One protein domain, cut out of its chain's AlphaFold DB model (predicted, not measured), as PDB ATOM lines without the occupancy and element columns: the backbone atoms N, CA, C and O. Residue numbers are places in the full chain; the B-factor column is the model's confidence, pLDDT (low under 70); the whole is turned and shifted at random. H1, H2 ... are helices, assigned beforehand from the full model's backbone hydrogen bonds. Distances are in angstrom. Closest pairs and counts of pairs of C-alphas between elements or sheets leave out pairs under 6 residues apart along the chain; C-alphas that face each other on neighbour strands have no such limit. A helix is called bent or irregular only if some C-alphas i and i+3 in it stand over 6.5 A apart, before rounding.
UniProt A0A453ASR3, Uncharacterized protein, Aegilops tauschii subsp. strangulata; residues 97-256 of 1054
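Overview. This is residues 97 to 256 of the 1054 residues of an uncharacterized protein of Aegilops tauschii subsp. strangulata (UniProt A0A453ASR3). At one end of the domain H1, H2, H4 and H5 form a loosely packed up-and-down bundle, and at the other end H10 and H11 form a helical hairpin, with H6 packed on H10 and H7 on H11. H9 lies between these two groups and crosses both H4 and H7, while residues 107 to 113, at the turn from H1 to H2, stick out. The 160 printed residues include eleven named helices, H1 to H11 in chain order, and no named strand; the class is all helix. The whole is compact, with a radius of gyration of the C-alphas of 16.2 A and spans of 48 by 35 by 35 A.

Arrangement. H1, residues 97 to 107, and H2, residues 114 to 126, form a helical hairpin at a shallow tilt of 12 degrees, with closest C-alphas Val 102 and Phe 121 7.7 A apart. H3, residues 130 to 135, and H4, residues 137 to 147, meet only through their link. H4 touches H1, the C-alphas of Ile 99 and Leu 140 being closest at 6.7 A. H5, residues 149 to 159, only just touches H4, with 3 pairs of C-alphas within 8 A, and only at the corner. H6, residues 163 to 172, touches H3, with closest C-alphas Ile 134 and Ile 169 5.6 A apart. H7 is residues 174 to 185; H8, residues 192 to 195, is close to it but not clearly touching, the closest C-alphas, Cys 179 and Cys 195, being 7.1 A apart. H9, residues 201 to 213, touches H4 about perpendicular at 86 degrees, with closest C-alphas Asp 142 and Glu 203 5.2 A apart. H9 also touches H7 at a steep tilt of 64 degrees, Ser 180 to Ser 208 at 4.9 A between closest C-alphas, and H5 with residues 210 to 213 alone. H10, residues 216 to 229, touches H6 at a steep tilt of 59 degrees, the C-alphas of Ala 167 and Leu 226 being closest at 4.6 A. H11, residues 235 to 255, forms a helical hairpin with H10, closest C-alphas Val 223 and Leu 245 at 6.9 A, and touches H7 with residues 241 to 248 alone. Each O i to N i+4 pair is within hydrogen-bond range in H1, H2, H3, H4, H7, H9 and H11, but 5 of 7 in H5, 5 of 6 in H6 and 6 of 10 in H10; H8 is too short for such a pair.

Along the chain. H1 begins at C-alpha 97 (15.560, 40.526, -54.667). H2 is 18.8 A long, H9 18.4 A, H10 20.3 A and H11 30.9 A; H11 ends at C-alpha 255 (4.741, 31.702, -18.378). H5 is irregular, with C-alphas 150 and 153 7.1 A apart, and H6 only just, with C-alphas 163 and 166 6.8 A apart.

Size, cuts and confidence. The two farthest C-alphas, Thr 111 and Ala 232, are 52.5 A apart. The printed part has no cut and no long link. Mean pLDDT of the printed part is 71.9; residues 107 to 116, 185 to 202 and 227 to 239 are under 70.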
ATOM      1  N   SER A  97      14.494  40.983 -53.767       76.81
ATOM      2  CA  SER A  97      15.560  40.526 -54.667       76.81
ATOM      3  C   SER A  97      16.725  39.878 -53.910       76.81
ATOM      4  O   SER A  97      17.340  38.936 -54.417       76.81
ATOM      5  N   VAL A  98      16.995  40.342 -52.684       78.81
ATOM      6  CA  VAL A  98      18.012  39.783 -51.784       78.81
ATOM      7  C   VAL A  98      17.535  38.456 -51.198       78.81
ATOM      8  O   VAL A  98      18.291  37.489 -51.247       78.81
ATOM      9  N   ILE A  99      16.279  38.374 -50.742       80.75
ATOM     10  CA  ILE A  99      15.645  37.137 -50.250       80.75
ATOM     11  C   ILE A  99      15.730  36.039 -51.318       80.75
ATOM     12  O   ILE A  99      16.257  34.958 -51.047       80.75
ATOM     13  N   ARG A 100      15.335  36.338 -52.565       80.31
ATOM     14  CA  ARG A 100      15.430  35.389 -53.689       80.31
ATOM     15  C   ARG A 100      16.868  34.938 -53.951       80.31
ATOM     16  O   ARG A 100      17.114  33.756 -54.172       80.31
ATOM     17  N   LYS A 101      17.833  35.863 -53.909       80.25
ATOM     18  CA  LYS A 101      19.251  35.547 -54.135       80.25
ATOM     19  C   LYS A 101      19.829  34.669 -53.024       80.25
ATOM     20  O   LYS A 101      20.609  33.766 -53.310       80.25
ATOM     21  N   VAL A 102      19.431  34.901 -51.776       79.06
ATOM     22  CA  VAL A 102      19.818  34.069 -50.628       79.06
ATOM     23  C   VAL A 102      19.205  32.674 -50.749       79.06
ATOM     24  O   VAL A 102      19.929  31.693 -50.615       79.06
ATOM     25  N   GLN A 103      17.929  32.555 -51.121       76.81
ATOM     26  CA  GLN A 103      17.300  31.259 -51.412       76.81
ATOM     27  C   GLN A 103      17.993  30.517 -52.570       76.81
ATOM     28  O   GLN A 103      18.195  29.308 -52.493       76.81
ATOM     29  N   GLU A 104      18.395  31.218 -53.634       79.12
ATOM     30  CA  GLU A 104      19.158  30.639 -54.752       79.12
ATOM     31  C   GLU A 104      20.545  30.154 -54.317       79.12
ATOM     32  O   GLU A 104      20.946  29.051 -54.688       79.12
ATOM     33  N   MET A 105      21.253  30.935 -53.494       73.31
ATOM     34  CA  MET A 105      22.554  30.555 -52.935       73.31
ATOM     35  C   MET A 105      22.446  29.362 -51.983       73.31
ATOM     36  O   MET A 105      23.296  28.482 -52.018       73.31
ATOM     37  N   LEU A 106      21.391  29.294 -51.169       70.69
ATOM     38  CA  LEU A 106      21.167  28.208 -50.209       70.69
ATOM     39  C   LEU A 106      20.684  26.910 -50.876       70.69
ATOM     40  O   LEU A 106      20.916  25.824 -50.350       70.69
ATOM     41  N   ARG A 107      20.059  26.995 -52.060       69.75
ATOM     42  CA  ARG A 107      19.728  25.829 -52.905       69.75
ATOM     43  C   ARG A 107      20.955  25.228 -53.595       69.75
ATOM     44  O   ARG A 107      20.923  24.061 -53.981       69.75
ATOM     45  N   GLN A 108      22.031  25.997 -53.756       67.94
ATOM     46  CA  GLN A 108      23.298  25.520 -54.302       67.94
ATOM     47  C   GLN A 108      24.144  24.955 -53.151       67.94
ATOM     48  O   GLN A 108      24.705  25.700 -52.357       67.94
ATOM     49  N   GLN A 109      24.218  23.623 -53.028       53.28
ATOM     50  CA  GLN A 109      25.015  22.935 -52.001       53.28
ATOM     51  C   GLN A 109      26.518  23.248 -52.142       53.28
ATOM     52  O   GLN A 109      27.276  22.497 -52.758       53.28
ATOM     53  N   HIS A 110      26.976  24.344 -51.540       50.31
ATOM     54  CA  HIS A 110      28.381  24.562 -51.220       50.31
ATOM     55  C   HIS A 110      28.559  24.640 -49.707       50.31
ATOM     56  O   HIS A 110      28.036  25.506 -49.011       50.31
ATOM     57  N   THR A 111      29.273  23.634 -49.214       50.16
ATOM     58  CA  THR A 111      29.621  23.389 -47.823       50.16
ATOM     59  C   THR A 111      30.573  24.477 -47.319       50.16
ATOM     60  O   THR A 111      31.647  24.657 -47.888       50.16
ATOM     61  N   ASN A 112      30.185  25.136 -46.219       51.94
ATOM     62  CA  ASN A 112      30.989  26.017 -45.348       51.94
ATOM     63  C   ASN A 112      30.948  27.538 -45.597       51.94
ATOM     64  O   ASN A 112      32.004  28.161 -45.637       51.94
ATOM     65  N   LEU A 113      29.765  28.167 -45.654       53.41
ATOM     66  CA  LEU A 113      29.664  29.629 -45.453       53.41
ATOM     67  C   LEU A 113      28.349  30.128 -44.780       53.41
ATOM     68  O   LEU A 113      27.784  31.122 -45.235       53.41
ATOM     69  N   PRO A 114      27.802  29.474 -43.730       61.66
ATOM     70  CA  PRO A 114      26.512  29.885 -43.159       61.66
ATOM     71  C   PRO A 114      26.555  31.254 -42.454       61.66
ATOM     72  O   PRO A 114      25.628  32.043 -42.632       61.66
ATOM     73  N   ASP A 115      27.627  31.580 -41.725       62.56
ATOM     74  CA  ASP A 115      27.645  32.753 -40.833       62.56
ATOM     75  C   ASP A 115      27.882  34.081 -41.569       62.56
ATOM     76  O   ASP A 115      27.232  35.082 -41.264       62.56
ATOM     77  N   ASP A 116      28.743  34.101 -42.591       68.62
ATOM     78  CA  ASP A 116      28.985  35.304 -43.403       68.62
ATOM     79  C   ASP A 116      27.760  35.672 -44.250       68.62
ATOM     80  O   ASP A 116      27.439  36.854 -44.414       68.62
ATOM     81  N   VAL A 117      27.049  34.662 -44.766       75.00
ATOM     82  CA  VAL A 117      25.799  34.844 -45.516       75.00
ATOM     83  C   VAL A 117      24.676  35.287 -44.580       75.00
ATOM     84  O   VAL A 117      23.973  36.239 -44.917       75.00
ATOM     85  N   ALA A 118      24.543  34.676 -43.395       71.81
ATOM     86  CA  ALA A 118      23.593  35.109 -42.369       71.81
ATOM     87  C   ALA A 118      23.844  36.568 -41.963       71.81
ATOM     88  O   ALA A 118      22.936  37.392 -42.000       71.81
ATOM     89  N   THR A 119      25.096  36.924 -41.668       71.31
ATOM     90  CA  THR A 119      25.483  38.278 -41.246       71.31
ATOM     91  C   THR A 119      25.233  39.309 -42.348       71.31
ATOM     92  O   THR A 119      24.700  40.389 -42.084       71.31
ATOM     93  N   ALA A 120      25.564  38.990 -43.605       74.69
ATOM     94  CA  ALA A 120      25.284  39.864 -44.744       74.69
ATOM     95  C   ALA A 120      23.775  40.021 -45.000       74.69
ATOM     96  O   ALA A 120      23.319  41.118 -45.332       74.69
ATOM     97  N   PHE A 121      23.000  38.950 -44.812       79.19
ATOM     98  CA  PHE A 121      21.547  38.966 -44.940       79.19
ATOM     99  C   PHE A 121      20.892  39.816 -43.845       79.19
ATOM    100  O   PHE A 121      20.125  40.723 -44.157       79.19
ATOM    101  N   LEU A 122      21.267  39.633 -42.579       75.38
ATOM    102  CA  LEU A 122      20.776  40.442 -41.459       75.38
ATOM    103  C   LEU A 122      21.128  41.927 -41.600       75.38
ATOM    104  O   LEU A 122      20.293  42.797 -41.351       75.38
ATOM    105  N   PHE A 123      22.338  42.232 -42.073       74.25
ATOM    106  CA  PHE A 123      22.741  43.605 -42.371       74.25
ATOM    107  C   PHE A 123      21.892  44.223 -43.493       74.25
ATOM    108  O   PHE A 123      21.543  45.402 -43.424       74.25
ATOM    109  N   SER A 124      21.497  43.431 -44.497       78.19
ATOM    110  CA  SER A 124      20.608  43.901 -45.567       78.19
ATOM    111  C   SER A 124      19.213  44.284 -45.057       78.19
ATOM    112  O   SER A 124      18.654  45.261 -45.547       78.19
ATOM    113  N   ILE A 125      18.706  43.607 -44.016       78.06
ATOM    114  CA  ILE A 125      17.430  43.939 -43.359       78.06
ATOM    115  C   ILE A 125      17.524  45.304 -42.663       78.06
ATOM    116  O   ILE A 125      16.650  46.146 -42.844       78.06
ATOM    117  N   MET A 126      18.612  45.582 -41.932       72.88
ATOM    118  CA  MET A 126      18.814  46.886 -41.271       72.88
ATOM    119  C   MET A 126      18.917  48.057 -42.264       72.88
ATOM    120  O   MET A 126      18.552  49.190 -41.934       72.88
ATOM    121  N   CYS A 127      19.387  47.786 -43.484       73.00
ATOM    122  CA  CYS A 127      19.518  48.768 -44.562       73.00
ATOM    123  C   CYS A 127      18.252  48.917 -45.425       73.00
ATOM    124  O   CYS A 127      18.209  49.817 -46.264       73.00
ATOM    125  N   ALA A 128      17.256  48.038 -45.274       75.88
ATOM    126  CA  ALA A 128      16.081  48.003 -46.142       75.88
ATOM    127  C   ALA A 128      15.076  49.119 -45.820       75.88
ATOM    128  O   ALA A 128      14.940  49.556 -44.670       75.88
ATOM    129  N   ALA A 129      14.343  49.568 -46.842       72.19
ATOM    130  CA  ALA A 129      13.260  50.526 -46.663       72.19
ATOM    131  C   ALA A 129      12.126  49.910 -45.813       72.19
ATOM    132  O   ALA A 129      11.866  48.712 -45.937       72.19
ATOM    133  N   PRO A 130      11.430  50.697 -44.969       71.88
ATOM    134  CA  PRO A 130      10.318  50.205 -44.143       71.88
ATOM    135  C   PRO A 130       9.258  49.431 -44.944       71.88
ATOM    136  O   PRO A 130       8.898  48.314 -44.587       71.88
ATOM    137  N   GLN A 131       8.838  49.990 -46.085       72.81
ATOM    138  CA  GLN A 131       7.816  49.406 -46.961       72.81
ATOM    139  C   GLN A 131       8.253  48.060 -47.567       72.81
ATOM    140  O   GLN A 131       7.432  47.157 -47.714       72.81
ATOM    141  N   ASP A 132       9.549  47.895 -47.852       75.69
ATOM    142  CA  ASP A 132      10.107  46.636 -48.360       75.69
ATOM    143  C   ASP A 132      10.126  45.541 -47.280       75.69
ATOM    144  O   ASP A 132       9.941  44.364 -47.590       75.69
ATOM    145  N   ILE A 133      10.341  45.909 -46.009       78.00
ATOM    146  CA  ILE A 133      10.311  44.967 -44.877       78.00
ATOM    147  C   ILE A 133       8.878  44.482 -44.636       78.00
ATOM    148  O   ILE A 133       8.671  43.281 -44.487       78.00
ATOM    149  N   ILE A 134       7.898  45.391 -44.637       78.69
ATOM    150  CA  ILE A 134       6.481  45.072 -44.391       78.69
ATOM    151  C   ILE A 134       5.901  44.230 -45.537       78.69
ATOM    152  O   ILE A 134       5.243  43.216 -45.298       78.69
ATOM    153  N   GLY A 135       6.188  44.606 -46.789       78.81
ATOM    154  CA  GLY A 135       5.679  43.915 -47.977       78.81
ATOM    155  C   GLY A 135       6.232  42.500 -48.172       78.81
ATOM    156  O   GLY A 135       5.533  41.648 -48.711       78.81
ATOM    157  N   SER A 136       7.458  42.226 -47.713       81.56
ATOM    158  CA  SER A 136       8.119  40.915 -47.842       81.56
ATOM    159  C   SER A 136       8.259  40.161 -46.512       81.56
ATOM    160  O   SER A 136       9.061  39.231 -46.415       81.56
ATOM    161  N   PHE A 137       7.504  40.542 -45.475       83.00
ATOM    162  CA  PHE A 137       7.692  40.020 -44.118       83.00
ATOM    163  C   PHE A 137       7.466  38.501 -43.964       83.00
ATOM    164  O   PHE A 137       8.319  37.850 -43.352       83.00
ATOM    165  N   PRO A 138       6.396  37.889 -44.522       81.88
ATOM    166  CA  PRO A 138       6.188  36.441 -44.407       81.88
ATOM    167  C   PRO A 138       7.308  35.624 -45.072       81.88
ATOM    168  O   PRO A 138       7.846  34.698 -44.466       81.88
ATOM    169  N   GLU A 139       7.729  36.027 -46.275       80.50
ATOM    170  CA  GLU A 139       8.824  35.389 -47.021       80.50
ATOM    171  C   GLU A 139      10.175  35.543 -46.302       80.50
ATOM    172  O   GLU A 139      10.987  34.615 -46.263       80.50
ATOM    173  N   LEU A 140      10.418  36.712 -45.698       84.44
ATOM    174  CA  LEU A 140      11.598  36.973 -44.876       84.44
ATOM    175  C   LEU A 140      11.653  36.016 -43.679       84.44
ATOM    176  O   LEU A 140      12.698  35.417 -43.416       84.44
ATOM    177  N   LEU A 141      10.534  35.863 -42.968       83.44
ATOM    178  CA  LEU A 141      10.433  34.982 -41.808       83.44
ATOM    179  C   LEU A 141      10.637  33.516 -42.171       83.44
ATOM    180  O   LEU A 141      11.336  32.818 -41.438       83.44
ATOM    181  N   ASP A 142      10.078  33.053 -43.290       82.12
ATOM    182  CA  ASP A 142      10.275  31.680 -43.762       82.12
ATOM    183  C   ASP A 142      11.759  31.377 -44.020       82.12
ATOM    184  O   ASP A 142      12.296  30.378 -43.531       82.12
ATOM    185  N   VAL A 143      12.470  32.291 -44.691       81.69
ATOM    186  CA  VAL A 143      13.911  32.145 -44.952       81.69
ATOM    187  C   VAL A 143      14.729  32.170 -43.664       81.69
ATOM    188  O   VAL A 143      15.604  31.319 -43.482       81.69
ATOM    189  N   VAL A 144      14.447  33.104 -42.748       81.00
ATOM    190  CA  VAL A 144      15.148  33.172 -41.455       81.00
ATOM    191  C   VAL A 144      14.869  31.916 -40.633       81.00
ATOM    192  O   VAL A 144      15.800  31.348 -40.073       81.00
ATOM    193  N   LYS A 145      13.632  31.416 -40.596       80.56
ATOM    194  CA  LYS A 145      13.294  30.210 -39.829       80.56
ATOM    195  C   LYS A 145      13.982  28.967 -40.377       80.56
ATOM    196  O   LYS A 145      14.536  28.181 -39.613       80.56
ATOM    197  N   THR A 146      13.909  28.786 -41.690       78.75
ATOM    198  CA  THR A 146      14.337  27.560 -42.366       78.75
ATOM    199  C   THR A 146      15.856  27.456 -42.437       78.75
ATOM    200  O   THR A 146      16.405  26.359 -42.337       78.75
ATOM    201  N   HIS A 147      16.551  28.588 -42.574       75.56
ATOM    202  CA  HIS A 147      17.993  28.602 -42.822       75.56
ATOM    203  C   HIS A 147      18.823  29.244 -41.705       75.56
ATOM    204  O   HIS A 147      19.991  28.890 -41.553       75.56
ATOM    205  N   PHE A 148      18.241  30.135 -40.896       78.12
ATOM    206  CA  PHE A 148      18.947  30.890 -39.852       78.12
ATOM    207  C   PHE A 148      18.165  30.958 -38.519       78.12
ATOM    208  O   PHE A 148      18.003  32.049 -37.965       78.12
ATOM    209  N   PRO A 149      17.688  29.830 -37.955       71.69
ATOM    210  CA  PRO A 149      16.752  29.837 -36.825       71.69
ATOM    211  C   PRO A 149      17.295  30.541 -35.570       71.69
ATOM    212  O   PRO A 149      16.532  31.177 -34.844       71.69
ATOM    213  N   SER A 150      18.613  30.503 -35.338       70.62
ATOM    214  CA  SER A 150      19.285  31.205 -34.233       70.62
ATOM    215  C   SER A 150      19.204  32.735 -34.321       70.62
ATOM    216  O   SER A 150      19.406  33.416 -33.320       70.62
ATOM    217  N   HIS A 151      18.871  33.287 -35.489       75.62
ATOM    218  CA  HIS A 151      18.833  34.727 -35.744       75.62
ATOM    219  C   HIS A 151      17.410  35.314 -35.706       75.62
ATOM    220  O   HIS A 151      17.222  36.504 -35.957       75.62
ATOM    221  N   MET A 152      16.400  34.525 -35.326       75.31
ATOM    222  CA  MET A 152      15.030  35.022 -35.127       75.31
ATOM    223  C   MET A 152      14.940  36.104 -34.038       75.31
ATOM    224  O   MET A 152      14.242  37.105 -34.207       75.31
ATOM    225  N   GLN A 153      15.698  35.957 -32.947       72.00
ATOM    226  CA  GLN A 153      15.786  36.967 -31.880       72.00
ATOM    227  C   GLN A 153      16.411  38.281 -32.367       72.00
ATOM    228  O   GLN A 153      16.037  39.366 -31.916       72.00
ATOM    229  N   PHE A 154      17.340  38.198 -33.322       76.06
ATOM    230  CA  PHE A 154      17.940  39.379 -33.930       76.06
ATOM    231  C   PHE A 154      16.903  40.164 -34.744       76.06
ATOM    232  O   PHE A 154      16.830  41.381 -34.615       76.06
ATOM    233  N   LEU A 155      16.043  39.487 -35.516       77.19
ATOM    234  CA  LEU A 155      14.962  40.154 -36.250       77.19
ATOM    235  C   LEU A 155      13.989  40.872 -35.302       77.19
ATOM    236  O   LEU A 155      13.609  42.012 -35.556       77.19
ATOM    237  N   SER A 156      13.651  40.244 -34.175       76.69
ATOM    238  CA  SER A 156      12.852  40.880 -33.120       76.69
ATOM    239  C   SER A 156      13.533  42.140 -32.564       76.69
ATOM    240  O   SER A 156      12.895  43.178 -32.401       76.69
ATOM    241  N   SER A 157      14.856  42.093 -32.379       76.19
ATOM    242  CA  SER A 157      15.658  43.237 -31.924       76.19
ATOM    243  C   SER A 157      15.680  44.390 -32.932       76.19
ATOM    244  O   SER A 157      15.698  45.547 -32.523       76.19
ATOM    245  N   VAL A 158      15.657  44.103 -34.238       76.19
ATOM    246  CA  VAL A 158      15.586  45.128 -35.297       76.19
ATOM    247  C   VAL A 158      14.230  45.841 -35.294       76.19
ATOM    248  O   VAL A 158      14.169  47.046 -35.529       76.19
ATOM    249  N   LEU A 159      13.153  45.111 -35.003       74.44
ATOM    250  CA  LEU A 159      11.786  45.639 -34.976       74.44
ATOM    251  C   LEU A 159      11.426  46.344 -33.661       74.44
ATOM    252  O   LEU A 159      10.451  47.084 -33.618       74.44
ATOM    253  N   TYR A 160      12.211  46.159 -32.597       76.56
ATOM    254  CA  TYR A 160      11.873  46.655 -31.261       76.56
ATOM    255  C   TYR A 160      11.693  48.183 -31.179       76.56
ATOM    256  O   TYR A 160      10.773  48.658 -30.520       76.56
ATOM    257  N   LEU A 161      12.523  48.956 -31.887       74.19
ATOM    258  CA  LEU A 161      12.437  50.427 -31.941       74.19
ATOM    259  C   LEU A 161      11.380  50.939 -32.942       74.19
ATOM    260  O   LEU A 161      11.335  52.133 -33.224       74.19
ATOM    261  N   GLN A 162      10.582  50.056 -33.545       76.44
ATOM    262  CA  GLN A 162       9.618  50.381 -34.600       76.44
ATOM    263  C   GLN A 162       8.243  49.815 -34.234       76.44
ATOM    264  O   GLN A 162       7.845  48.756 -34.716       76.44
ATOM    265  N   HIS A 163       7.523  50.518 -33.355       73.88
ATOM    266  CA  HIS A 163       6.261  50.031 -32.778       73.88
ATOM    267  C   HIS A 163       5.175  49.764 -33.827       73.88
ATOM    268  O   HIS A 163       4.362  48.863 -33.650       73.88
ATOM    269  N   ASP A 164       5.183  50.508 -34.932       72.38
ATOM    270  CA  ASP A 164       4.106  50.454 -35.924       72.38
ATOM    271  C   ASP A 164       4.301  49.320 -36.933       72.38
ATOM    272  O   ASP A 164       3.354  48.894 -37.581       72.38
ATOM    273  N   TYR A 165       5.507  48.753 -37.043       77.00
ATOM    274  CA  TYR A 165       5.799  47.775 -38.094       77.00
ATOM    275  C   TYR A 165       5.007  46.484 -37.914       77.00
ATOM    276  O   TYR A 165       4.432  45.980 -38.872       77.00
ATOM    277  N   LEU A 166       4.956  45.935 -36.695       77.31
ATOM    278  CA  LEU A 166       4.181  44.719 -36.436       77.31
ATOM    279  C   LEU A 166       2.674  44.967 -36.562       77.31
ATOM    280  O   LEU A 166       1.961  44.074 -37.017       77.31
ATOM    281  N   ALA A 167       2.206  46.170 -36.216       75.94
ATOM    282  CA  ALA A 167       0.825  46.580 -36.434       75.94
ATOM    283  C   ALA A 167       0.495  46.645 -37.935       75.94
ATOM    284  O   ALA A 167      -0.449  45.999 -38.388       75.94
ATOM    285  N   GLU A 168       1.323  47.328 -38.727       77.25
ATOM    286  CA  GLU A 168       1.172  47.439 -40.180       77.25
ATOM    287  C   GLU A 168       1.243  46.065 -40.861       77.25
ATOM    288  O   GLU A 168       0.370  45.728 -41.660       77.25
ATOM    289  N   ILE A 169       2.191  45.205 -40.475       78.25
ATOM    290  CA  ILE A 169       2.285  43.817 -40.960       78.25
ATOM    291  C   ILE A 169       0.996  43.042 -40.669       78.25
ATOM    292  O   ILE A 169       0.491  42.341 -41.550       78.25
ATOM    293  N   ALA A 170       0.447  43.169 -39.458       76.31
ATOM    294  CA  ALA A 170      -0.786  42.491 -39.072       76.31
ATOM    295  C   ALA A 170      -2.001  43.007 -39.867       76.31
ATOM    296  O   ALA A 170      -2.912  42.233 -40.159       76.31
ATOM    297  N   THR A 171      -1.999  44.280 -40.283       74.31
ATOM    298  CA  THR A 171      -3.021  44.828 -41.193       74.31
ATOM    299  C   THR A 171      -2.834  44.405 -42.653       74.31
ATOM    300  O   THR A 171      -3.828  44.215 -43.352       74.31
ATOM    301  N   CYS A 172      -1.594  44.223 -43.119       77.12
ATOM    302  CA  CYS A 172      -1.295  43.780 -44.484       77.12
ATOM    303  C   CYS A 172      -1.571  42.284 -44.696       77.12
ATOM    304  O   CYS A 172      -1.989  41.893 -45.784       77.12
ATOM    305  N   TRP A 173      -1.361  41.456 -43.666       77.25
ATOM    306  CA  TRP A 173      -1.492  39.996 -43.733       77.25
ATOM    307  C   TRP A 173      -2.368  39.424 -42.598       77.25
ATOM    308  O   TRP A 173      -1.901  38.576 -41.830       77.25
ATOM    309  N   PRO A 174      -3.643  39.847 -42.473       73.44
ATOM    310  CA  PRO A 174      -4.482  39.518 -41.318       73.44
ATOM    311  C   PRO A 174      -4.773  38.018 -41.192       73.44
ATOM    312  O   PRO A 174      -4.741  37.487 -40.085       73.44
ATOM    313  N   ASP A 175      -4.993  37.313 -42.306       74.94
ATOM    314  CA  ASP A 175      -5.308  35.877 -42.301       74.94
ATOM    315  C   ASP A 175      -4.121  35.025 -41.825       74.94
ATOM    316  O   ASP A 175      -4.292  34.098 -41.029       74.94
ATOM    317  N   ILE A 176      -2.903  35.370 -42.266       77.94
ATOM    318  CA  ILE A 176      -1.667  34.693 -41.849       77.94
ATOM    319  C   ILE A 176      -1.435  34.948 -40.361       77.94
ATOM    320  O   ILE A 176      -1.220  34.012 -39.595       77.94
ATOM    321  N   PHE A 177      -1.556  36.203 -39.928       77.25
ATOM    322  CA  PHE A 177      -1.366  36.581 -38.532       77.25
ATOM    323  C   PHE A 177      -2.381  35.893 -37.606       77.25
ATOM    324  O   PHE A 177      -2.011  35.342 -36.569       77.25
ATOM    325  N   PHE A 178      -3.651  35.840 -38.008       75.19
ATOM    326  CA  PHE A 178      -4.719  35.200 -37.244       75.19
ATOM    327  C   PHE A 178      -4.579  33.671 -37.180       75.19
ATOM    328  O   PHE A 178      -4.690  33.097 -36.093       75.19
ATOM    329  N   CYS A 179      -4.284  32.994 -38.301       76.31
ATOM    330  CA  CYS A 179      -4.024  31.548 -38.291       76.31
ATOM    331  C   CYS A 179      -2.750  31.210 -37.481       76.31
ATOM    332  O   CYS A 179      -2.752  30.222 -36.742       76.31
ATOM    333  N   SER A 180      -1.695  32.036 -37.531       78.12
ATOM    334  CA  SER A 180      -0.485  31.852 -36.711       78.12
ATOM    335  C   SER A 180      -0.750  31.986 -35.210       78.12
ATOM    336  O   SER A 180      -0.185  31.219 -34.433       78.12
ATOM    337  N   LEU A 181      -1.622  32.907 -34.786       74.94
ATOM    338  CA  LEU A 181      -2.018  33.043 -33.378       74.94
ATOM    339  C   LEU A 181      -2.835  31.839 -32.889       74.94
ATOM    340  O   LEU A 181      -2.538  31.299 -31.826       74.94
ATOM    341  N   ARG A 182      -3.800  31.348 -33.681       72.50
ATOM    342  CA  ARG A 182      -4.570  30.132 -33.339       72.50
ATOM    343  C   ARG A 182      -3.683  28.895 -33.185       72.50
ATOM    344  O   ARG A 182      -3.951  28.053 -32.332       72.50
ATOM    345  N   GLN A 183      -2.616  28.799 -33.984       73.19
ATOM    346  CA  GLN A 183      -1.635  27.715 -33.883       73.19
ATOM    347  C   GLN A 183      -0.899  27.720 -32.533       73.19
ATOM    348  O   GLN A 183      -0.589  26.651 -32.014       73.19
ATOM    349  N   ILE A 184      -0.637  28.898 -31.956       70.50
ATOM    350  CA  ILE A 184       0.001  29.032 -30.634       70.50
ATOM    351  C   ILE A 184      -0.956  28.575 -29.521       70.50
ATOM    352  O   ILE A 184      -0.517  27.989 -28.537       70.50
ATOM    353  N   GLU A 185      -2.262  28.787 -29.689       63.69
ATOM    354  CA  GLU A 185      -3.284  28.464 -28.682       63.69
ATOM    355  C   GLU A 185      -3.738  26.997 -28.673       63.69
ATOM    356  O   GLU A 185      -4.433  26.579 -27.751       63.69
ATOM    357  N   GLY A 186      -3.384  26.208 -29.692       59.38
ATOM    358  CA  GLY A 186      -3.787  24.801 -29.799       59.38
ATOM    359  C   GLY A 186      -5.250  24.567 -30.215       59.38
ATOM    360  O   GLY A 186      -5.691  23.422 -30.251       59.38
ATOM    361  N   ASN A 187      -5.995  25.617 -30.580       51.41
ATOM    362  CA  ASN A 187      -7.387  25.539 -31.040       51.41
ATOM    363  C   ASN A 187      -7.459  25.349 -32.568       51.41
ATOM    364  O   ASN A 187      -7.719  26.300 -33.309       51.41
ATOM    365  N   LEU A 188      -7.214  24.128 -33.053       50.97
ATOM    366  CA  LEU A 188      -7.312  23.791 -34.486       50.97
ATOM    367  C   LEU A 188      -8.700  23.268 -34.921       50.97
ATOM    368  O   LEU A 188      -8.932  23.114 -36.113       50.97
ATOM    369  N   ASP A 189      -9.640  23.058 -33.992       42.06
ATOM    370  CA  ASP A 189     -10.855  22.258 -34.246       42.06
ATOM    371  C   ASP A 189     -12.088  23.009 -34.797       42.06
ATOM    372  O   ASP A 189     -13.153  22.408 -34.941       42.06
ATOM    373  N   VAL A 190     -12.005  24.302 -35.145       43.12
ATOM    374  CA  VAL A 190     -13.168  25.039 -35.691       43.12
ATOM    375  C   VAL A 190     -12.814  25.774 -36.990       43.12
ATOM    376  O   VAL A 190     -12.106  26.785 -36.988       43.12
ATOM    377  N   ASP A 191     -13.366  25.246 -38.089       44.09
ATOM    378  CA  ASP A 191     -13.280  25.683 -39.492       44.09
ATOM    379  C   ASP A 191     -11.923  25.508 -40.201       44.09
ATOM    380  O   ASP A 191     -11.325  26.453 -40.724       44.09
ATOM    381  N   GLU A 192     -11.498  24.249 -40.352       44.91
ATOM    382  CA  GLU A 192     -10.418  23.842 -41.270       44.91
ATOM    383  C   GLU A 192     -10.614  24.349 -42.719       44.91
ATOM    384  O   GLU A 192      -9.643  24.591 -43.437       44.91
ATOM    385  N   ALA A 193     -11.859  24.593 -43.147       45.19
ATOM    386  CA  ALA A 193     -12.193  24.921 -44.534       45.19
ATOM    387  C   ALA A 193     -11.711  26.308 -45.017       45.19
ATOM    388  O   ALA A 193     -11.618  26.519 -46.227       45.19
ATOM    389  N   LYS A 194     -11.395  27.260 -44.120       48.41
ATOM    390  CA  LYS A 194     -10.882  28.594 -44.513       48.41
ATOM    391  C   LYS A 194      -9.354  28.698 -44.531       48.41
ATOM    392  O   LYS A 194      -8.833  29.449 -45.348       48.41
ATOM    393  N   CYS A 195      -8.634  27.940 -43.697       48.19
ATOM    394  CA  CYS A 195      -7.163  28.008 -43.625       48.19
ATOM    395  C   CYS A 195      -6.466  26.972 -44.558       48.19
ATOM    396  O   CYS A 195      -5.255  27.027 -44.747       48.19
ATOM    397  N   GLN A 196      -7.215  26.063 -45.207       45.84
ATOM    398  CA  GLN A 196      -6.683  24.987 -46.073       45.84
ATOM    399  C   GLN A 196      -6.356  25.374 -47.530       45.84
ATOM    400  O   GLN A 196      -5.790  24.557 -48.257       45.84
ATOM    401  N   ASN A 197      -6.664  26.589 -47.994       47.69
ATOM    402  CA  ASN A 197      -6.572  26.903 -49.430       47.69
ATOM    403  C   ASN A 197      -5.228  27.438 -49.938       47.69
ATOM    404  O   ASN A 197      -5.126  27.737 -51.130       47.69
ATOM    405  N   HIS A 198      -4.175  27.511 -49.124       44.34
ATOM    406  CA  HIS A 198      -2.888  28.006 -49.609       44.34
ATOM    407  C   HIS A 198      -1.686  27.221 -49.069       44.34
ATOM    408  O   HIS A 198      -1.692  26.695 -47.961       44.34
ATOM    409  N   SER A 199      -0.613  27.199 -49.858       48.06
ATOM    410  CA  SER A 199       0.721  26.646 -49.584       48.06
ATOM    411  C   SER A 199       1.474  27.291 -48.396       48.06
ATOM    412  O   SER A 199       2.699  27.244 -48.356       48.06
ATOM    413  N   ILE A 200       0.767  27.893 -47.432       55.94
ATOM    414  CA  ILE A 200       1.250  28.862 -46.421       55.94
ATOM    415  C   ILE A 200       1.615  28.164 -45.089       55.94
ATOM    416  O   ILE A 200       1.825  28.801 -44.066       55.94
ATOM    417  N   SER A 201       1.749  26.833 -45.049       64.38
ATOM    418  CA  SER A 201       2.117  26.125 -43.803       64.38
ATOM    419  C   SER A 201       3.478  26.581 -43.238       64.38
ATOM    420  O   SER A 201       3.619  26.777 -42.028       64.38
ATOM    421  N   ALA A 202       4.469  26.819 -44.104       67.19
ATOM    422  CA  ALA A 202       5.815  27.213 -43.687       67.19
ATOM    423  C   ALA A 202       5.860  28.647 -43.121       67.19
ATOM    424  O   ALA A 202       6.334  28.847 -42.000       67.19
ATOM    425  N   GLU A 203       5.261  29.610 -43.829       74.25
ATOM    426  CA  GLU A 203       5.151  31.020 -43.421       74.25
ATOM    427  C   GLU A 203       4.333  31.189 -42.131       74.25
ATOM    428  O   GLU A 203       4.769  31.887 -41.213       74.25
ATOM    429  N   LEU A 204       3.203  30.476 -42.003       76.56
ATOM    430  CA  LEU A 204       2.387  30.459 -40.781       76.56
ATOM    431  C   LEU A 204       3.196  29.986 -39.576       76.56
ATOM    432  O   LEU A 204       3.176  30.615 -38.513       76.56
ATOM    433  N   THR A 205       3.934  28.886 -39.754       76.81
ATOM    434  CA  THR A 205       4.742  28.312 -38.679       76.81
ATOM    435  C   THR A 205       5.949  29.209 -38.370       76.81
ATOM    436  O   THR A 205       6.451  29.212 -37.246       76.81
ATOM    437  N   ALA A 206       6.488  29.947 -39.344       80.81
ATOM    438  CA  ALA A 206       7.573  30.906 -39.131       80.81
ATOM    439  C   ALA A 206       7.114  32.119 -38.326       80.81
ATOM    440  O   ALA A 206       7.779  32.481 -37.352       80.81
ATOM    441  N   LEU A 207       5.945  32.668 -38.653       83.06
ATOM    442  CA  LEU A 207       5.346  33.769 -37.911       83.06
ATOM    443  C   LEU A 207       4.951  33.362 -36.485       83.06
ATOM    444  O   LEU A 207       5.249  34.102 -35.551       83.06
ATOM    445  N   SER A 208       4.388  32.167 -36.276       81.12
ATOM    446  CA  SER A 208       4.076  31.684 -34.920       81.12
ATOM    447  C   SER A 208       5.336  31.494 -34.065       81.12
ATOM    448  O   SER A 208       5.369  31.881 -32.897       81.12
ATOM    449  N   THR A 209       6.424  30.995 -34.662       80.81
ATOM    450  CA  THR A 209       7.728  30.885 -33.979       80.81
ATOM    451  C   THR A 209       8.295  32.264 -33.636       80.81
ATOM    452  O   THR A 209       8.796  32.467 -32.533       80.81
ATOM    453  N   PHE A 210       8.189  33.228 -34.550       84.00
ATOM    454  CA  PHE A 210       8.638  34.601 -34.326       84.00
ATOM    455  C   PHE A 210       7.857  35.292 -33.193       84.00
ATOM    456  O   PHE A 210       8.471  35.873 -32.298       84.00
ATOM    457  N   LEU A 211       6.525  35.179 -33.172       82.44
ATOM    458  CA  LEU A 211       5.679  35.740 -32.110       82.44
ATOM    459  C   LEU A 211       5.965  35.099 -30.740       82.44
ATOM    460  O   LEU A 211       6.011  35.800 -29.727       82.44
ATOM    461  N   ASN A 212       6.259  33.795 -30.707       79.38
ATOM    462  CA  ASN A 212       6.682  33.105 -29.485       79.38
ATOM    463  C   ASN A 212       8.056  33.566 -28.981       79.38
ATOM    464  O   ASN A 212       8.246  33.687 -27.774       79.38
ATOM    465  N   VAL A 213       8.999  33.875 -29.870       77.94
ATOM    466  CA  VAL A 213      10.357  34.318 -29.500       77.94
ATOM    467  C   VAL A 213      10.426  35.821 -29.183       77.94
ATOM    468  O   VAL A 213      11.332  36.260 -28.477       77.94
ATOM    469  N   THR A 214       9.467  36.616 -29.659       79.88
ATOM    470  CA  THR A 214       9.440  38.070 -29.437       79.88
ATOM    471  C   THR A 214       9.174  38.401 -27.953       79.88
ATOM    472  O   THR A 214       8.263  37.814 -27.346       79.88
ATOM    473  N   PRO A 215       9.948  39.322 -27.339       78.62
ATOM    474  CA  PRO A 215       9.797  39.683 -25.933       78.62
ATOM    475  C   PRO A 215       8.550  40.544 -25.688       78.62
ATOM    476  O   PRO A 215       8.091  41.278 -26.565       78.62
ATOM    477  N   PHE A 216       8.029  40.490 -24.457       83.25
ATOM    478  CA  PHE A 216       6.831  41.226 -24.030       83.25
ATOM    479  C   PHE A 216       6.920  42.731 -24.329       83.25
ATOM    480  O   PHE A 216       5.990  43.309 -24.892       83.25
ATOM    481  N   CYS A 217       8.061  43.354 -24.016       79.25
ATOM    482  CA  CYS A 217       8.282  44.788 -24.199       79.25
ATOM    483  C   CYS A 217       8.228  45.244 -25.667       79.25
ATOM    484  O   CYS A 217       7.961  46.417 -25.913       79.25
ATOM    485  N   ALA A 218       8.443  44.342 -26.632       77.38
ATOM    486  CA  ALA A 218       8.327  44.629 -28.063       77.38
ATOM    487  C   ALA A 218       6.899  44.410 -28.595       77.38
ATOM    488  O   ALA A 218       6.433  45.147 -29.467       77.38
ATOM    489  N   LEU A 219       6.185  43.420 -28.050       81.94
ATOM    490  CA  LEU A 219       4.808  43.116 -28.447       81.94
ATOM    491  C   LEU A 219       3.824  44.173 -27.946       81.94
ATOM    492  O   LEU A 219       2.962  44.596 -28.710       81.94
ATOM    493  N   LEU A 220       3.958  44.628 -26.696       84.38
ATOM    494  CA  LEU A 220       2.994  45.554 -26.097       84.38
ATOM    495  C   LEU A 220       2.842  46.869 -26.893       84.38
ATOM    496  O   LEU A 220       1.712  47.164 -27.277       84.38
ATOM    497  N   PRO A 221       3.908  47.629 -27.223       79.94
ATOM    498  CA  PRO A 221       3.779  48.851 -28.024       79.94
ATOM    499  C   PRO A 221       3.145  48.601 -29.395       79.94
ATOM    500  O   PRO A 221       2.383  49.431 -29.879       79.94
ATOM    501  N   SER A 222       3.425  47.440 -29.991       77.62
ATOM    502  CA  SER A 222       2.873  47.042 -31.287       77.62
ATOM    503  C   SER A 222       1.370  46.767 -31.218       77.62
ATOM    504  O   SER A 222       0.622  47.153 -32.112       77.62
ATOM    505  N   VAL A 223       0.904  46.144 -30.130       79.06
ATOM    506  CA  VAL A 223      -0.530  45.944 -29.870       79.06
ATOM    507  C   VAL A 223      -1.231  47.277 -29.632       79.06
ATOM    508  O   VAL A 223      -2.325  47.480 -30.147       79.06
ATOM    509  N   LEU A 224      -0.598  48.201 -28.903       78.44
ATOM    510  CA  LEU A 224      -1.153  49.539 -28.684       78.44
ATOM    511  C   LEU A 224      -1.219  50.345 -29.997       78.44
ATOM    512  O   LEU A 224      -2.228  51.000 -30.241       78.44
ATOM    513  N   SER A 225      -0.202  50.253 -30.863       77.06
ATOM    514  CA  SER A 225      -0.181  50.899 -32.188       77.06
ATOM    515  C   SER A 225      -1.274  50.365 -33.127       77.06
ATOM    516  O   SER A 225      -1.957  51.152 -33.781       77.06
ATOM    517  N   LEU A 226      -1.536  49.050 -33.116       73.75
ATOM    518  CA  LEU A 226      -2.566  48.421 -33.959       73.75
ATOM    519  C   LEU A 226      -3.952  49.062 -33.790       73.75
ATOM    520  O   LEU A 226      -4.662  49.261 -34.776       73.75
ATOM    521  N   VAL A 227      -4.308  49.433 -32.559       69.44
ATOM    522  CA  VAL A 227      -5.583  50.087 -32.222       69.44
ATOM    523  C   VAL A 227      -5.660  51.518 -32.774       69.44
ATOM    524  O   VAL A 227      -6.742  51.990 -33.116       69.44
ATOM    525  N   PHE A 228      -4.524  52.210 -32.925       66.44
ATOM    526  CA  PHE A 228      -4.463  53.536 -33.552       66.44
ATOM    527  C   PHE A 228      -4.524  53.483 -35.085       66.44
ATOM    528  O   PHE A 228      -4.999  54.437 -35.702       66.44
ATOM    529  N   SER A 229      -4.059  52.394 -35.708       60.88
ATOM    530  CA  SER A 229      -3.955  52.263 -37.170       60.88
ATOM    531  C   SER A 229      -5.215  51.711 -37.859       60.88
ATOM    532  O   SER A 229      -5.264  51.644 -39.088       60.88
ATOM    533  N   GLY A 230      -6.238  51.289 -37.107       56.50
ATOM    534  CA  GLY A 230      -7.428  50.631 -37.656       56.50
ATOM    535  C   GLY A 230      -8.331  51.559 -38.494       56.50
ATOM    536  O   GLY A 230      -8.861  52.541 -37.969       56.50
ATOM    537  N   PRO A 231      -8.606  51.264 -39.784       51.09
ATOM    538  CA  PRO A 231      -9.625  51.985 -40.533       51.09
ATOM    539  C   PRO A 231     -11.020  51.595 -40.025       51.09
ATOM    540  O   PRO A 231     -11.343  50.414 -39.903       51.09
ATOM    541  N   ALA A 232     -11.903  52.581 -39.841       48.25
ATOM    542  CA  ALA A 232     -13.294  52.428 -39.385       48.25
ATOM    543  C   ALA A 232     -14.205  51.517 -40.258       48.25
ATOM    544  O   ALA A 232     -15.416  51.481 -40.063       48.25
ATOM    545  N   LYS A 233     -13.657  50.801 -41.252       43.53
ATOM    546  CA  LYS A 233     -14.382  49.971 -42.229       43.53
ATOM    547  C   LYS A 233     -14.140  48.456 -42.096       43.53
ATOM    548  O   LYS A 233     -14.802  47.703 -42.800       43.53
ATOM    549  N   THR A 234     -13.265  47.994 -41.199       47.28
ATOM    550  CA  THR A 234     -12.964  46.557 -40.971       47.28
ATOM    551  C   THR A 234     -13.181  46.143 -39.508       47.28
ATOM    552  O   THR A 234     -12.318  45.514 -38.899       47.28
ATOM    553  N   GLY A 235     -14.315  46.539 -38.917       57.00
ATOM    554  CA  GLY A 235     -14.542  46.498 -37.463       57.00
ATOM    555  C   GLY A 235     -14.411  45.121 -36.796       57.00
ATOM    556  O   GLY A 235     -13.781  45.016 -35.751       57.00
ATOM    557  N   GLU A 236     -14.943  44.050 -37.392       60.72
ATOM    558  CA  GLU A 236     -14.993  42.739 -36.716       60.72
ATOM    559  C   GLU A 236     -13.664  41.967 -36.770       60.72
ATOM    560  O   GLU A 236     -13.200  41.455 -35.754       60.72
ATOM    561  N   ALA A 237     -13.008  41.908 -37.935       61.88
ATOM    562  CA  ALA A 237     -11.741  41.181 -38.089       61.88
ATOM    563  C   ALA A 237     -10.596  41.832 -37.294       61.88
ATOM    564  O   ALA A 237      -9.748  41.136 -36.740       61.88
ATOM    565  N   HIS A 238     -10.599  43.164 -37.198       67.56
ATOM    566  CA  HIS A 238      -9.606  43.916 -36.437       67.56
ATOM    567  C   HIS A 238      -9.777  43.729 -34.920       67.56
ATOM    568  O   HIS A 238      -8.794  43.499 -34.219       67.56
ATOM    569  N   ALA A 239     -11.018  43.728 -34.419       69.31
ATOM    570  CA  ALA A 239     -11.305  43.444 -33.012       69.31
ATOM    571  C   ALA A 239     -10.914  42.007 -32.614       69.31
ATOM    572  O   ALA A 239     -10.319  41.796 -31.558       69.31
ATOM    573  N   LEU A 240     -11.176  41.018 -33.480       70.19
ATOM    574  CA  LEU A 240     -10.770  39.623 -33.261       70.19
ATOM    575  C   LEU A 240      -9.244  39.442 -33.249       70.19
ATOM    576  O   LEU A 240      -8.722  38.642 -32.472       70.19
ATOM    577  N   LEU A 241      -8.532  40.175 -34.107       72.00
ATOM    578  CA  LEU A 241      -7.070  40.186 -34.161       72.00
ATOM    579  C   LEU A 241      -6.465  40.799 -32.892       72.00
ATOM    580  O   LEU A 241      -5.525  40.239 -32.327       72.00
ATOM    581  N   LEU A 242      -7.031  41.915 -32.424       75.06
ATOM    582  CA  LEU A 242      -6.637  42.561 -31.175       75.06
ATOM    583  C   LEU A 242      -6.850  41.630 -29.975       75.06
ATOM    584  O   LEU A 242      -5.943  41.460 -29.163       75.06
ATOM    585  N   ASP A 243      -8.012  40.980 -29.887       76.88
ATOM    586  CA  ASP A 243      -8.310  40.019 -28.822       76.88
ATOM    587  C   ASP A 243      -7.323  38.836 -28.821       76.88
ATOM    588  O   ASP A 243      -6.788  38.471 -27.773       76.88
ATOM    589  N   ALA A 244      -7.004  38.284 -29.995       75.31
ATOM    590  CA  ALA A 244      -6.025  37.205 -30.129       75.31
ATOM    591  C   ALA A 244      -4.603  37.634 -29.713       75.31
ATOM    592  O   ALA A 244      -3.885  36.879 -29.056       75.31
ATOM    593  N   LEU A 245      -4.200  38.866 -30.031       78.62
ATOM    594  CA  LEU A 245      -2.921  39.432 -29.595       78.62
ATOM    595  C   LEU A 245      -2.864  39.667 -28.084       78.62
ATOM    596  O   LEU A 245      -1.865  39.343 -27.441       78.62
ATOM    597  N   VAL A 246      -3.940  40.187 -27.495       82.38
ATOM    598  CA  VAL A 246      -4.042  40.356 -26.042       82.38
ATOM    599  C   VAL A 246      -4.000  38.994 -25.341       82.38
ATOM    600  O   VAL A 246      -3.348  38.871 -24.302       82.38
ATOM    601  N   ARG A 247      -4.620  37.950 -25.908       81.50
ATOM    602  CA  ARG A 247      -4.515  36.567 -25.410       81.50
ATOM    603  C   ARG A 247      -3.085  36.031 -25.459       81.50
ATOM    604  O   ARG A 247      -2.630  35.484 -24.455       81.50
ATOM    605  N   LEU A 248      -2.349  36.262 -26.548       83.31
ATOM    606  CA  LEU A 248      -0.926  35.906 -26.643       83.31
ATOM    607  C   LEU A 248      -0.090  36.603 -25.558       83.31
ATOM    608  O   LEU A 248       0.736  35.966 -24.901       83.31
ATOM    609  N   ILE A 249      -0.313  37.904 -25.343       85.25
ATOM    610  CA  ILE A 249       0.373  38.654 -24.284       85.25
ATOM    611  C   ILE A 249       0.052  38.050 -22.913       85.25
ATOM    612  O   ILE A 249       0.965  37.830 -22.118       85.25
ATOM    613  N   ARG A 250      -1.218  37.724 -22.639       84.56
ATOM    614  CA  ARG A 250      -1.606  37.059 -21.385       84.56
ATOM    615  C   ARG A 250      -0.908  35.712 -21.226       84.56
ATOM    616  O   ARG A 250      -0.370  35.464 -20.154       84.56
ATOM    617  N   ALA A 251      -0.854  34.876 -22.263       82.50
ATOM    618  CA  ALA A 251      -0.154  33.589 -22.216       82.50
ATOM    619  C   ALA A 251       1.323  33.754 -21.810       82.50
ATOM    620  O   ALA A 251       1.787  33.080 -20.894       82.50
ATOM    621  N   LYS A 252       2.024  34.744 -22.383       82.62
ATOM    622  CA  LYS A 252       3.410  35.078 -22.002       82.62
ATOM    623  C   LYS A 252       3.543  35.543 -20.548       82.62
ATOM    624  O   LYS A 252       4.523  35.206 -19.888       82.62
ATOM    625  N   LEU A 253       2.562  36.281 -20.025       85.06
ATOM    626  CA  LEU A 253       2.529  36.655 -18.605       85.06
ATOM    627  C   LEU A 253       2.341  35.425 -17.704       85.06
ATOM    628  O   LEU A 253       3.001  35.321 -16.673       85.06
ATOM    629  N   TYR A 254       1.503  34.461 -18.097       82.88
ATOM    630  CA  TYR A 254       1.335  33.212 -17.346       82.88
ATOM    631  C   TYR A 254       2.610  32.356 -17.326       82.88
ATOM    632  O   TYR A 254       2.858  31.667 -16.340       82.88
ATOM    633  N   GLU A 255       3.458  32.422 -18.348       81.00
ATOM    634  CA  GLU A 255       4.741  31.702 -18.378       81.00
ATOM    635  C   GLU A 255       5.868  32.398 -17.586       81.00
ATOM    636  O   GLU A 255       6.871  31.762 -17.274       81.00
ATOM    637  N   SER A 256       5.699  33.675 -17.223       80.31
ATOM    638  CA  SER A 256       6.752  34.508 -16.620       80.31
ATOM    639  C   SER A 256       7.012  34.216 -15.131       80.31
ATOM    640  O   SER A 256       6.109  33.857 -14.368       80.31
TER     641      SER A 256